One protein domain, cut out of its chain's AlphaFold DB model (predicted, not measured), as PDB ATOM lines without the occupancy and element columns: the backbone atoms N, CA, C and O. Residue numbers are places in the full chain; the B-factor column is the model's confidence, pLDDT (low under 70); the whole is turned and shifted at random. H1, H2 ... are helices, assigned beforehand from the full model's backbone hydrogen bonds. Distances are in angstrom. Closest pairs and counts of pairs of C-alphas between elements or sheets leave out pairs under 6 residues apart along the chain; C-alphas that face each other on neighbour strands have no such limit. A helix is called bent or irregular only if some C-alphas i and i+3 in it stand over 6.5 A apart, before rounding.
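AT A GLANCE: This is residues 2 to 88 of the 90 residues of an uncharacterized protein of Prochlorococcus marinus str. MIT 1320 (UniProt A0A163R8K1). Two helical hairpins make an L: the long hairpin of H3 and H4 is one limb, and the shorter hairpin of H1 and H2 is the other. H2 stands off the H3-H4 hairpin near the start of H3 and the end of H4, and short H1 folds back alongside the first part of H2. The printed part has 87 residues with four named helices, H1 to H4 in order along the chain, and no named strand; the class is all helix. The whole is loose, with a radius of gyration of the C-alphas of 15.1 A, and flat, spanning 43 by 33 by 16 A.

IN THESE COORDINATES: H1 holds residues 2 to 9 and begins at C-alpha 2, at (119.896, 149.287, 202.430). H2 holds residues 13 to 28 and is 22.5 A long from first to last C-alpha. H3 holds residues 30 to 53 and is 35.6 A long, with C-alpha 30 at (139.273, 151.164, 193.977). H4, the longest helix, holds residues 58 to 87 and is 43.7 A long, ending with C-alpha 87 at (136.527, 161.606, 193.055). No helix is bent.

HOW THE PARTS SIT: H1 and H2 form a helical hairpin and touch at a shallow tilt of 10 degrees, opposite ways. Their closest C-alphas, those of Gly 7 and Gly 16, are 3.7 A apart, and H2 touches H1 with residues 13 to 20 alone. H2 and H3 touch only at the corner by their link, at a steep tilt of 60 degrees; the closest C-alphas, those of Met 27 and Asn 33, are 4.5 A apart. Residues 24 to 28 of H2 touch residues 79 to 87 of H4. There the closest C-alphas, of Val 28 and Ala 83, are 6.1 A apart, and the two helices are about perpendicular at 77 degrees. H3 and H4 form the other helical hairpin and touch, with 48 pairs of C-alphas within 8 A, at a shallow tilt of 26 degrees, opposite ways. Their closest C-alphas, of Gly 52 and Asn 61, are 4.0 A apart. The helix packing is only just mostly aligned, with 2 of 3 pairs at a shallow tilt. H1 is apart from H3 and from H4. In H1 and H2 every O i to N i+4 pair is within hydrogen-bond range; in H3 19 of 20 are, and in H4 25 of 26.

THE WHOLE: The two C-alphas farthest apart, those of Asp 56 and Ala 88, are 46.7 A apart. The printed part has no cut, and the links H1 to H2, H2 to H3 and H3 to H4 are tight. The mean pLDDT of the printed part is 90.0, and residue 88 is the one printed residue under 70.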
ATOM      1  N   ILE A   2     119.480 150.137 201.288       82.00
ATOM      2  CA  ILE A   2     119.896 149.287 202.430       82.00
ATOM      3  C   ILE A   2     120.135 150.092 203.719       82.00
ATOM      4  O   ILE A   2     119.596 149.737 204.761       82.00
ATOM      5  N   ALA A   3     120.854 151.215 203.644       85.06
ATOM      6  CA  ALA A   3     121.098 152.085 204.799       85.06
ATOM      7  C   ALA A   3     119.802 152.610 205.448       85.06
ATOM      8  O   ALA A   3     119.675 152.633 206.668       85.06
ATOM      9  N   VAL A   4     118.809 152.981 204.632       85.19
ATOM     10  CA  VAL A   4     117.507 153.469 205.112       85.19
ATOM     11  C   VAL A   4     116.706 152.331 205.739       85.19
ATOM     12  O   VAL A   4     116.176 152.495 206.834       85.19
ATOM     13  N   ALA A   5     116.664 151.162 205.090       87.56
ATOM     14  CA  ALA A   5     115.970 149.988 205.612       87.56
ATOM     15  C   ALA A   5     116.538 149.547 206.971       87.56
ATOM     16  O   ALA A   5     115.778 149.341 207.914       87.56
ATOM     17  N   PHE A   6     117.867 149.485 207.106       87.75
ATOM     18  CA  PHE A   6     118.523 149.173 208.376       87.75
ATOM     19  C   PHE A   6     118.338 150.272 209.425       87.75
ATOM     20  O   PHE A   6     118.079 149.961 210.583       87.75
ATOM     21  N   GLY A   7     118.438 151.548 209.044       89.88
ATOM     22  CA  GLY A   7     118.230 152.669 209.964       89.88
ATOM     23  C   GLY A   7     116.819 152.690 210.555       89.88
ATOM     24  O   GLY A   7     116.665 152.880 211.761       89.88
ATOM     25  N   ILE A   8     115.798 152.425 209.731       92.19
ATOM     26  CA  ILE A   8     114.408 152.288 210.185       92.19
ATOM     27  C   ILE A   8     114.235 151.006 211.008       92.19
ATOM     28  O   ILE A   8     113.664 151.061 212.092       92.19
ATOM     29  N   GLY A   9     114.741 149.861 210.543       92.81
ATOM     30  CA  GLY A   9     114.589 148.581 211.245       92.81
ATOM     31  C   GLY A   9     115.217 148.583 212.643       92.81
ATOM     32  O   GLY A   9     114.608 148.113 213.598       92.81
ATOM     33  N   MET A  10     116.395 149.192 212.778       93.44
ATOM     34  CA  MET A  10     117.098 149.342 214.055       93.44
ATOM     35  C   MET A  10     116.653 150.579 214.847       93.44
ATOM     36  O   MET A  10     117.203 150.831 215.918       93.44
ATOM     37  N   GLN A  11     115.712 151.374 214.315       93.81
ATOM     38  CA  GLN A  11     115.246 152.645 214.892       93.81
ATOM     39  C   GLN A  11     116.412 153.548 215.335       93.81
ATOM     40  O   GLN A  11     116.388 154.174 216.394       93.81
ATOM     41  N   SER A  12     117.483 153.576 214.541       91.38
ATOM     42  CA  SER A  12     118.751 154.182 214.936       91.38
ATOM     43  C   SER A  12     119.415 154.883 213.768       91.38
ATOM     44  O   SER A  12     119.785 154.284 212.753       91.38
ATOM     45  N   TRP A  13     119.620 156.182 213.958       90.50
ATOM     46  CA  TRP A  13     120.298 157.034 212.993       90.50
ATOM     47  C   TRP A  13     121.786 156.682 212.851       90.50
ATOM     48  O   TRP A  13     122.336 156.845 211.766       90.50
ATOM     49  N   TRP A  14     122.414 156.124 213.895       91.31
ATOM     50  CA  TRP A  14     123.796 155.635 213.840       91.31
ATOM     51  C   TRP A  14     123.948 154.451 212.886       91.31
ATOM     52  O   TRP A  14     124.893 154.417 212.105       91.31
ATOM     53  N   TRP A  15     123.003 153.504 212.901       91.19
ATOM     54  CA  TRP A  15     123.020 152.362 211.982       91.19
ATOM     55  C   TRP A  15     122.761 152.797 210.540       91.19
ATOM     56  O   TRP A  15     123.491 152.395 209.636       91.19
ATOM     57  N   GLY A  16     121.770 153.665 210.322       91.38
ATOM     58  CA  GLY A  16     121.487 154.188 208.985       91.38
ATOM     59  C   GLY A  16     122.645 155.015 208.422       91.38
ATOM     60  O   GLY A  16     123.122 154.751 207.319       91.38
ATOM     61  N   GLY A  17     123.143 155.976 209.204       89.94
ATOM     62  CA  GLY A  17     124.263 156.834 208.825       89.94
ATOM     63  C   GLY A  17     125.569 156.063 208.644       89.94
ATOM     64  O   GLY A  17     126.271 156.283 207.662       89.94
ATOM     65  N   GLY A  18     125.872 155.115 209.536       92.81
ATOM     66  CA  GLY A  18     127.076 154.288 209.468       92.81
ATOM     67  C   GLY A  18     127.115 153.391 208.232       92.81
ATOM     68  O   GLY A  18     128.133 153.342 207.550       92.81
ATOM     69  N   ILE A  19     125.999 152.738 207.888       91.69
ATOM     70  CA  ILE A  19     125.911 151.915 206.670       91.69
ATOM     71  C   ILE A  19     126.004 152.792 205.419       91.69
ATOM     72  O   ILE A  19     126.654 152.404 204.450       91.69
ATOM     73  N   PHE A  20     125.384 153.974 205.431       89.38
ATOM     74  CA  PHE A  20     125.480 154.912 204.315       89.38
ATOM     75  C   PHE A  20     126.923 155.381 204.098       89.38
ATOM     76  O   PHE A  20     127.473 155.177 203.020       89.38
ATOM     77  N   LEU A  21     127.558 155.946 205.128       89.94
ATOM     78  CA  LEU A  21     128.927 156.457 205.048       89.94
ATOM     79  C   LEU A  21     129.940 155.346 204.763       89.94
ATOM     80  O   LEU A  21     130.821 155.524 203.928       89.94
ATOM     81  N   GLY A  22     129.790 154.184 205.401       90.38
ATOM     82  CA  GLY A  22     130.612 153.010 205.117       90.38
ATOM     83  C   GLY A  22     130.488 152.560 203.661       90.38
ATOM     84  O   GLY A  22     131.496 152.266 203.026       90.38
ATOM     85  N   GLY A  23     129.273 152.589 203.103       88.19
ATOM     86  CA  GLY A  23     129.033 152.324 201.685       88.19
ATOM     87  C   GLY A  23     129.747 153.319 200.767       88.19
ATOM     88  O   GLY A  23     130.392 152.899 199.811       88.19
ATOM     89  N   VAL A  24     129.706 154.617 201.089       86.81
ATOM     90  CA  VAL A  24     130.444 155.645 200.332       86.81
ATOM     91  C   VAL A  24     131.955 155.391 200.382       86.81
ATOM     92  O   VAL A  24     132.603 155.396 199.341       86.81
ATOM     93  N   ILE A  25     132.520 155.096 201.561       88.00
ATOM     94  CA  ILE A  25     133.961 154.814 201.731       88.00
ATOM     95  C   ILE A  25     134.398 153.589 200.912       88.00
ATOM     96  O   ILE A  25     135.459 153.587 200.283       88.00
ATOM     97  N   VAL A  26     133.575 152.539 200.902       90.06
ATOM     98  CA  VAL A  26     133.825 151.341 200.094       90.06
ATOM     99  C   VAL A  26     133.825 151.679 198.603       90.06
ATOM    100  O   VAL A  26     134.693 151.189 197.887       90.06
ATOM    101  N   MET A  27     132.911 152.537 198.141       84.88
ATOM    102  CA  MET A  27     132.809 152.913 196.727       84.88
ATOM    103  C   MET A  27     133.974 153.769 196.221       84.88
ATOM    104  O   MET A  27     134.389 153.589 195.079       84.88
ATOM    105  N   VAL A  28     134.543 154.636 197.061       85.31
ATOM    106  CA  VAL A  28     135.720 155.444 196.685       85.31
ATOM    107  C   VAL A  28     137.036 154.665 196.745       85.31
ATOM    108  O   VAL A  28     138.061 155.145 196.270       85.31
ATOM    109  N   THR A  29     137.044 153.463 197.332       87.88
ATOM    110  CA  THR A  29     138.254 152.640 197.423       87.88
ATOM    111  C   THR A  29     138.326 151.684 196.219       87.88
ATOM    112  O   THR A  29     137.525 150.749 196.161       87.88
ATOM    113  N   PRO A  30     139.308 151.817 195.298       83.06
ATOM    114  CA  PRO A  30     139.273 151.164 193.977       83.06
ATOM    115  C   PRO A  30     139.234 149.631 193.973       83.06
ATOM    116  O   PRO A  30     138.805 149.012 193.010       83.06
ATOM    117  N   VAL A  31     139.744 148.985 195.023       88.38
ATOM    118  CA  VAL A  31     139.701 147.516 195.128       88.38
ATOM    119  C   VAL A  31     138.419 147.064 195.823       88.38
ATOM    120  O   VAL A  31     137.815 146.062 195.440       88.38
ATOM    121  N   LEU A  32     137.986 147.798 196.851       89.75
ATOM    122  CA  LEU A  32     136.804 147.424 197.622       89.75
ATOM    123  C   LEU A  32     135.519 147.660 196.830       89.75
ATOM    124  O   LEU A  32     134.581 146.887 197.004       89.75
ATOM    125  N   ASN A  33     135.472 148.655 195.941       90.19
ATOM    126  CA  ASN A  33     134.277 148.950 195.156       90.19
ATOM    127  C   ASN A  33     133.921 147.809 194.178       90.19
ATOM    128  O   ASN A  33     132.756 147.418 194.109       90.19
ATOM    129  N   ILE A  34     134.908 147.188 193.520       91.31
ATOM    130  CA  ILE A  34     134.720 146.037 192.625       91.31
ATOM    131  C   ILE A  34     134.262 144.822 193.433       91.31
ATOM    132  O   ILE A  34     133.277 144.173 193.075       91.31
ATOM    133  N   LEU A  35     134.940 144.522 194.548       93.00
ATOM    134  CA  LEU A  35     134.569 143.396 195.412       93.00
ATOM    135  C   LEU A  35     133.148 143.558 195.963       93.00
ATOM    136  O   LEU A  35     132.365 142.608 195.964       93.00
ATOM    137  N   PHE A  36     132.800 144.772 196.385       90.94
ATOM    138  CA  PHE A  36     131.471 145.108 196.874       90.94
ATOM    139  C   PHE A  36     130.413 144.989 195.774       90.94
ATOM    140  O   PHE A  36     129.358 144.404 196.012       90.94
ATOM    141  N   CYS A  37     130.705 145.469 194.563       93.75
ATOM    142  CA  CYS A  37     129.829 145.340 193.400       93.75
ATOM    143  C   CYS A  37     129.516 143.872 193.091       93.75
ATOM    144  O   CYS A  37     128.345 143.505 192.975       93.75
ATOM    145  N   ILE A  38     130.535 143.009 193.032       94.31
ATOM    146  CA  ILE A  38     130.351 141.575 192.770       94.31
ATOM    147  C   ILE A  38     129.518 140.930 193.884       94.31
ATOM    148  O   ILE A  38     128.528 140.252 193.602       94.31
ATOM    149  N   ALA A  39     129.878 141.172 195.148       94.31
ATOM    150  CA  ALA A  39     129.196 140.578 196.293       94.31
ATOM    151  C   ALA A  39     127.723 141.006 196.382       94.31
ATOM    152  O   ALA A  39     126.842 140.163 196.557       94.31
ATOM    153  N   MET A  40     127.433 142.301 196.229       91.94
ATOM    154  CA  MET A  40     126.062 142.809 196.279       91.94
ATOM    155  C   MET A  40     125.245 142.364 195.067       91.94
ATOM    156  O   MET A  40     124.066 142.059 195.212       91.94
ATOM    157  N   THR A  41     125.851 142.268 193.883       95.62
ATOM    158  CA  THR A  41     125.183 141.727 192.690       95.62
ATOM    159  C   THR A  41     124.776 140.271 192.901       95.62
ATOM    160  O   THR A  41     123.629 139.910 192.638       95.62
ATOM    161  N   ALA A  42     125.676 139.443 193.439       96.12
ATOM    162  CA  ALA A  42     125.363 138.059 193.785       96.12
ATOM    163  C   ALA A  42     124.242 137.976 194.835       96.12
ATOM    164  O   ALA A  42     123.321 137.177 194.688       96.12
ATOM    165  N   LEU A  43     124.273 138.845 195.850       94.94
ATOM    166  CA  LEU A  43     123.234 138.911 196.877       94.94
ATOM    167  C   LEU A  43     121.854 139.243 196.285       94.94
ATOM    168  O   LEU A  43     120.864 138.611 196.649       94.94
ATOM    169  N   TRP A  44     121.778 140.177 195.333       94.44
ATOM    170  CA  TRP A  44     120.526 140.497 194.639       94.44
ATOM    171  C   TRP A  44     120.058 139.391 193.691       94.44
ATOM    172  O   TRP A  44     118.854 139.164 193.589       94.44
ATOM    173  N   ALA A  45     120.973 138.664 193.046       96.00
ATOM    174  CA  ALA A  45     120.611 137.496 192.245       96.00
ATOM    175  C   ALA A  45     119.992 136.388 193.117       96.00
ATOM    176  O   ALA A  45     118.955 135.830 192.763       96.00
ATOM    177  N   VAL A  46     120.571 136.125 194.296       95.56
ATOM    178  CA  VAL A  46     120.018 135.182 195.286       95.56
ATOM    179  C   VAL A  46     118.651 135.651 195.791       95.56
ATOM    180  O   VAL A  46     117.716 134.858 195.854       95.56
ATOM    181  N   ALA A  47     118.490 136.943 196.083       93.31
ATOM    182  CA  ALA A  47     117.187 137.493 196.450       93.31
ATOM    183  C   ALA A  47     116.147 137.306 195.328       93.31
ATOM    184  O   ALA A  47     115.012 136.922 195.601       93.31
ATOM    185  N   GLY A  48     116.536 137.517 194.065       93.75
ATOM    186  CA  GLY A  48     115.685 137.274 192.899       93.75
ATOM    187  C   GLY A  48     115.258 135.810 192.762       93.75
ATOM    188  O   GLY A  48     114.099 135.540 192.456       93.75
ATOM    189  N   PHE A  49     116.156 134.869 193.060       94.12
ATOM    190  CA  PHE A  49     115.830 133.443 193.072       94.12
ATOM    191  C   PHE A  49     114.710 133.127 194.075       94.12
ATOM    192  O   PHE A  49     113.711 132.516 193.702       94.12
ATOM    193  N   HIS A  50     114.831 133.621 195.311       93.25
ATOM    194  CA  HIS A  50     113.819 133.428 196.356       93.25
ATOM    195  C   HIS A  50     112.487 134.130 196.053       93.25
ATOM    196  O   HIS A  50     111.428 133.653 196.453       93.25
ATOM    197  N   ILE A  51     112.508 135.248 195.320       90.56
ATOM    198  CA  ILE A  51     111.275 135.872 194.819       90.56
ATOM    199  C   ILE A  51     110.580 134.951 193.813       90.56
ATOM    200  O   ILE A  51     109.358 134.839 193.843       90.56
ATOM    201  N   GLY A  52     111.332 134.280 192.939       88.44
ATOM    202  CA  GLY A  52     110.755 133.301 192.022       88.44
ATOM    203  C   GLY A  52     110.145 132.100 192.740       88.44
ATOM    204  O   GLY A  52     109.052 131.678 192.364       88.44
ATOM    205  N   GLU A  53     110.778 131.609 193.815       89.75
ATOM    206  CA  GLU A  53     110.221 130.519 194.631       89.75
ATOM    207  C   GLU A  53     108.831 130.874 195.175       89.75
ATOM    208  O   GLU A  53     107.942 130.029 195.198       89.75
ATOM    209  N   ALA A  54     108.600 132.140 195.533       87.69
ATOM    210  CA  ALA A  54     107.295 132.612 195.997       87.69
ATOM    211  C   ALA A  54     106.200 132.610 194.907       87.69
ATOM    212  O   ALA A  54     105.027 132.805 195.223       87.69
ATOM    213  N   ILE A  55     106.568 132.411 193.637       86.12
ATOM    214  CA  ILE A  55     105.665 132.362 192.475       86.12
ATOM    215  C   ILE A  55     105.430 130.901 192.019       86.12
ATOM    216  O   ILE A  55     104.661 130.656 191.092       86.12
ATOM    217  N   ASP A  56     106.040 129.924 192.702       77.25
ATOM    218  CA  ASP A  56     105.808 128.477 192.549       77.25
ATOM    219  C   ASP A  56     106.016 127.948 191.109       77.25
ATOM    220  O   ASP A  56     105.359 127.018 190.637       77.25
ATOM    221  N   GLN A  57     106.954 128.564 190.378       78.56
ATOM    222  CA  GLN A  57     107.385 128.132 189.048       78.56
ATOM    223  C   GLN A  57     108.907 127.986 188.994       78.56
ATOM    224  O   GLN A  57     109.621 128.980 188.900       78.56
ATOM    225  N   GLU A  58     109.413 126.749 188.949       79.00
ATOM    226  CA  GLU A  58     110.861 126.460 188.967       79.00
ATOM    227  C   GLU A  58     111.661 127.233 187.903       79.00
ATOM    228  O   GLU A  58     112.757 127.727 188.171       79.00
ATOM    229  N   GLY A  59     111.109 127.382 186.694       86.81
ATOM    230  CA  GLY A  59     111.752 128.143 185.620       86.81
ATOM    231  C   GLY A  59     111.834 129.649 185.901       86.81
ATOM    232  O   GLY A  59     112.793 130.301 185.486       86.81
ATOM    233  N   ALA A  60     110.864 130.203 186.633       88.00
ATOM    234  CA  ALA A  60     110.829 131.621 186.971       88.00
ATOM    235  C   ALA A  60     111.961 132.002 187.937       88.00
ATOM    236  O   ALA A  60     112.514 133.092 187.807       88.00
ATOM    237  N   ASN A  61     112.376 131.100 188.832       92.06
ATOM    238  CA  ASN A  61     113.423 131.349 189.832       92.06
ATOM    239  C   ASN A  61     114.740 131.770 189.181       92.06
ATOM    240  O   ASN A  61     115.318 132.797 189.533       92.06
ATOM    241  N   TYR A  62     115.191 131.011 188.183       93.44
ATOM    242  CA  TYR A  62     116.441 131.298 187.483       93.44
ATOM    243  C   TYR A  62     116.345 132.566 186.636       93.44
ATOM    244  O   TYR A  62     117.268 133.379 186.632       93.44
ATOM    245  N   VAL A  63     115.222 132.767 185.942       94.50
ATOM    246  CA  VAL A  63     115.017 133.953 185.099       94.50
ATOM    247  C   VAL A  63     114.990 135.221 185.954       94.50
ATOM    248  O   VAL A  63     115.687 136.185 185.640       94.50
ATOM    249  N   ILE A  64     114.248 135.216 187.063       94.81
ATOM    250  CA  ILE A  64     114.160 136.356 187.981       94.81
ATOM    251  C   ILE A  64     115.506 136.598 188.669       94.81
ATOM    252  O   ILE A  64     115.917 137.750 188.775       94.81
ATOM    253  N   ALA A  65     116.234 135.550 189.065       95.56
ATOM    254  CA  ALA A  65     117.581 135.682 189.619       95.56
ATOM    255  C   ALA A  65     118.545 136.378 188.645       95.56
ATOM    256  O   ALA A  65     119.257 137.304 189.032       95.56
ATOM    257  N   VAL A  66     118.540 135.976 187.368       96.38
ATOM    258  CA  VAL A  66     119.383 136.589 186.331       96.38
ATOM    259  C   VAL A  66     118.975 138.040 186.085       96.38
ATOM    260  O   VAL A  66     119.841 138.911 186.055       96.38
ATOM    261  N   ILE A  67     117.676 138.328 185.960       96.44
ATOM    262  CA  ILE A  67     117.181 139.700 185.778       96.44
ATOM    263  C   ILE A  67     117.577 140.575 186.971       96.44
ATOM    264  O   ILE A  67     118.135 141.654 186.776       96.44
ATOM    265  N   ALA A  68     117.345 140.107 188.199       95.94
ATOM    266  CA  ALA A  68     117.706 140.827 189.415       95.94
ATOM    267  C   ALA A  68     119.218 141.080 189.491       95.94
ATOM    268  O   ALA A  68     119.634 142.196 189.795       95.94
ATOM    269  N   GLY A  69     120.034 140.079 189.147       96.69
ATOM    270  CA  GLY A  69     121.487 140.208 189.074       96.69
ATOM    271  C   GLY A  69     121.938 141.240 188.040       96.69
ATOM    272  O   GLY A  69     122.746 142.104 188.357       96.69
ATOM    273  N   LEU A  70     121.394 141.216 186.821       97.25
ATOM    274  CA  LEU A  70     121.766 142.166 185.765       97.25
ATOM    275  C   LEU A  70     121.336 143.603 186.088       97.25
ATOM    276  O   LEU A  70     122.109 144.536 185.876       97.25
ATOM    277  N   VAL A  71     120.132 143.786 186.640       96.38
ATOM    278  CA  VAL A  71     119.653 145.098 187.100       96.38
ATOM    279  C   VAL A  71     120.532 145.620 188.237       96.38
ATOM    280  O   VAL A  71     120.955 146.776 188.202       96.38
ATOM    281  N   ALA A  72     120.854 144.770 189.218       95.19
ATOM    282  CA  ALA A  72     121.739 145.135 190.318       95.19
ATOM    283  C   ALA A  72     123.147 145.481 189.823       95.19
ATOM    284  O   ALA A  72     123.703 146.491 190.246       95.19
ATOM    285  N   LEU A  73     123.704 144.698 188.894       95.31
ATOM    286  CA  LEU A  73     125.012 144.959 188.299       95.31
ATOM    287  C   LEU A  73     125.046 146.328 187.618       95.31
ATOM    288  O   LEU A  73     125.939 147.120 187.903       95.31
ATOM    289  N   GLY A  74     124.063 146.632 186.765       95.50
ATOM    290  CA  GLY A  74     123.968 147.935 186.105       95.50
ATOM    291  C   GLY A  74     123.881 149.091 187.105       95.50
ATOM    292  O   GLY A  74     124.577 150.093 186.954       95.50
ATOM    293  N   ALA A  75     123.091 148.929 188.171       93.38
ATOM    294  CA  ALA A  75     122.990 149.923 189.236       93.38
ATOM    295  C   ALA A  75     124.314 150.111 190.002       93.38
ATOM    296  O   ALA A  75     124.681 151.242 190.312       93.38
ATOM    297  N   HIS A  76     125.045 149.031 190.298       92.31
ATOM    298  CA  HIS A  76     126.340 149.116 190.975       92.31
ATOM    299  C   HIS A  76     127.422 149.734 190.086       92.31
ATOM    300  O   HIS A  76     128.199 150.543 190.581       92.31
ATOM    301  N   LEU A  77     127.463 149.393 188.794       92.88
ATOM    302  CA  LEU A  77     128.400 149.996 187.843       92.88
ATOM    303  C   LEU A  77     128.148 151.500 187.696       92.88
ATOM    304  O   LEU A  77     129.090 152.274 187.809       92.88
ATOM    305  N   GLY A  78     126.887 151.922 187.556       92.19
ATOM    306  CA  GLY A  78     126.545 153.348 187.526       92.19
ATOM    307  C   GLY A  78     126.866 154.074 188.838       92.19
ATOM    308  O   GLY A  78     127.242 155.240 188.829       92.19
ATOM    309  N   ALA A  79     126.767 153.389 189.982       88.06
ATOM    310  CA  ALA A  79     127.181 153.952 191.266       88.06
ATOM    311  C   ALA A  79     128.708 154.089 191.391       88.06
ATOM    312  O   ALA A  79     129.174 155.053 191.994       88.06
ATOM    313  N   ILE A  80     129.477 153.150 190.826       89.56
ATOM    314  CA  ILE A  80     130.940 153.255 190.737       89.56
ATOM    315  C   ILE A  80     131.319 154.430 189.841       89.56
ATOM    316  O   ILE A  80     132.104 155.257 190.279       89.56
ATOM    317  N   GLU A  81     130.720 154.553 188.655       90.38
ATOM    318  CA  GLU A  81     130.961 155.678 187.738       90.38
ATOM    319  C   GLU A  81     130.640 157.023 188.405       90.38
ATOM    320  O   GLU A  81     131.447 157.942 188.373       90.38
ATOM    321  N   TRP A  82     129.516 157.121 189.121       88.62
ATOM    322  CA  TRP A  82     129.188 158.318 189.900       88.62
ATOM    323  C   TRP A  82     130.198 158.607 191.022       88.62
ATOM    324  O   TRP A  82     130.549 159.763 191.261       88.62
ATOM    325  N   ALA A  83     130.653 157.579 191.744       84.94
ATOM    326  CA  ALA A  83     131.647 157.743 192.802       84.94
ATOM    327  C   ALA A  83     133.014 158.143 192.230       84.94
ATOM    328  O   ALA A  83     133.715 158.953 192.837       84.94
ATOM    329  N   GLU A  84     133.365 157.604 191.061       85.19
ATOM    330  CA  GLU A  84     134.516 158.028 190.279       85.19
ATOM    331  C   GLU A  84     134.354 159.487 189.878       85.19
ATOM    332  O   GLU A  84     135.235 160.248 190.218       85.19
ATOM    333  N   ASP A  85     133.233 159.924 189.304       86.56
ATOM    334  CA  ASP A  85     132.984 161.330 188.940       86.56
ATOM    335  C   ASP A  85     133.060 162.303 190.128       86.56
ATOM    336  O   ASP A  85     133.477 163.449 189.973       86.56
ATOM    337  N   LEU A  86     132.683 161.867 191.334       78.81
ATOM    338  CA  LEU A  86     132.859 162.665 192.552       78.81
ATOM    339  C   LEU A  86     134.312 162.726 193.037       78.81
ATOM    340  O   LEU A  86     134.686 163.682 193.718       78.81
ATOM    341  N   GLY A  87     135.100 161.690 192.748       71.12
ATOM    342  CA  GLY A  87     136.527 161.606 193.055       71.12
ATOM    343  C   GLY A  87     137.444 162.015 191.895       71.12
ATOM    344  O   GLY A  87     138.653 162.114 192.091       71.12
ATOM    345  N   ALA A  88     136.894 162.241 190.702       58.97
ATOM    346  CA  ALA A  88     137.591 162.484 189.447       58.97
ATOM    347  C   ALA A  88     137.457 163.967 189.071       58.97
ATOM    348  O   ALA A  88     136.357 164.494 188.954       58.97
TER     349      ALA A  88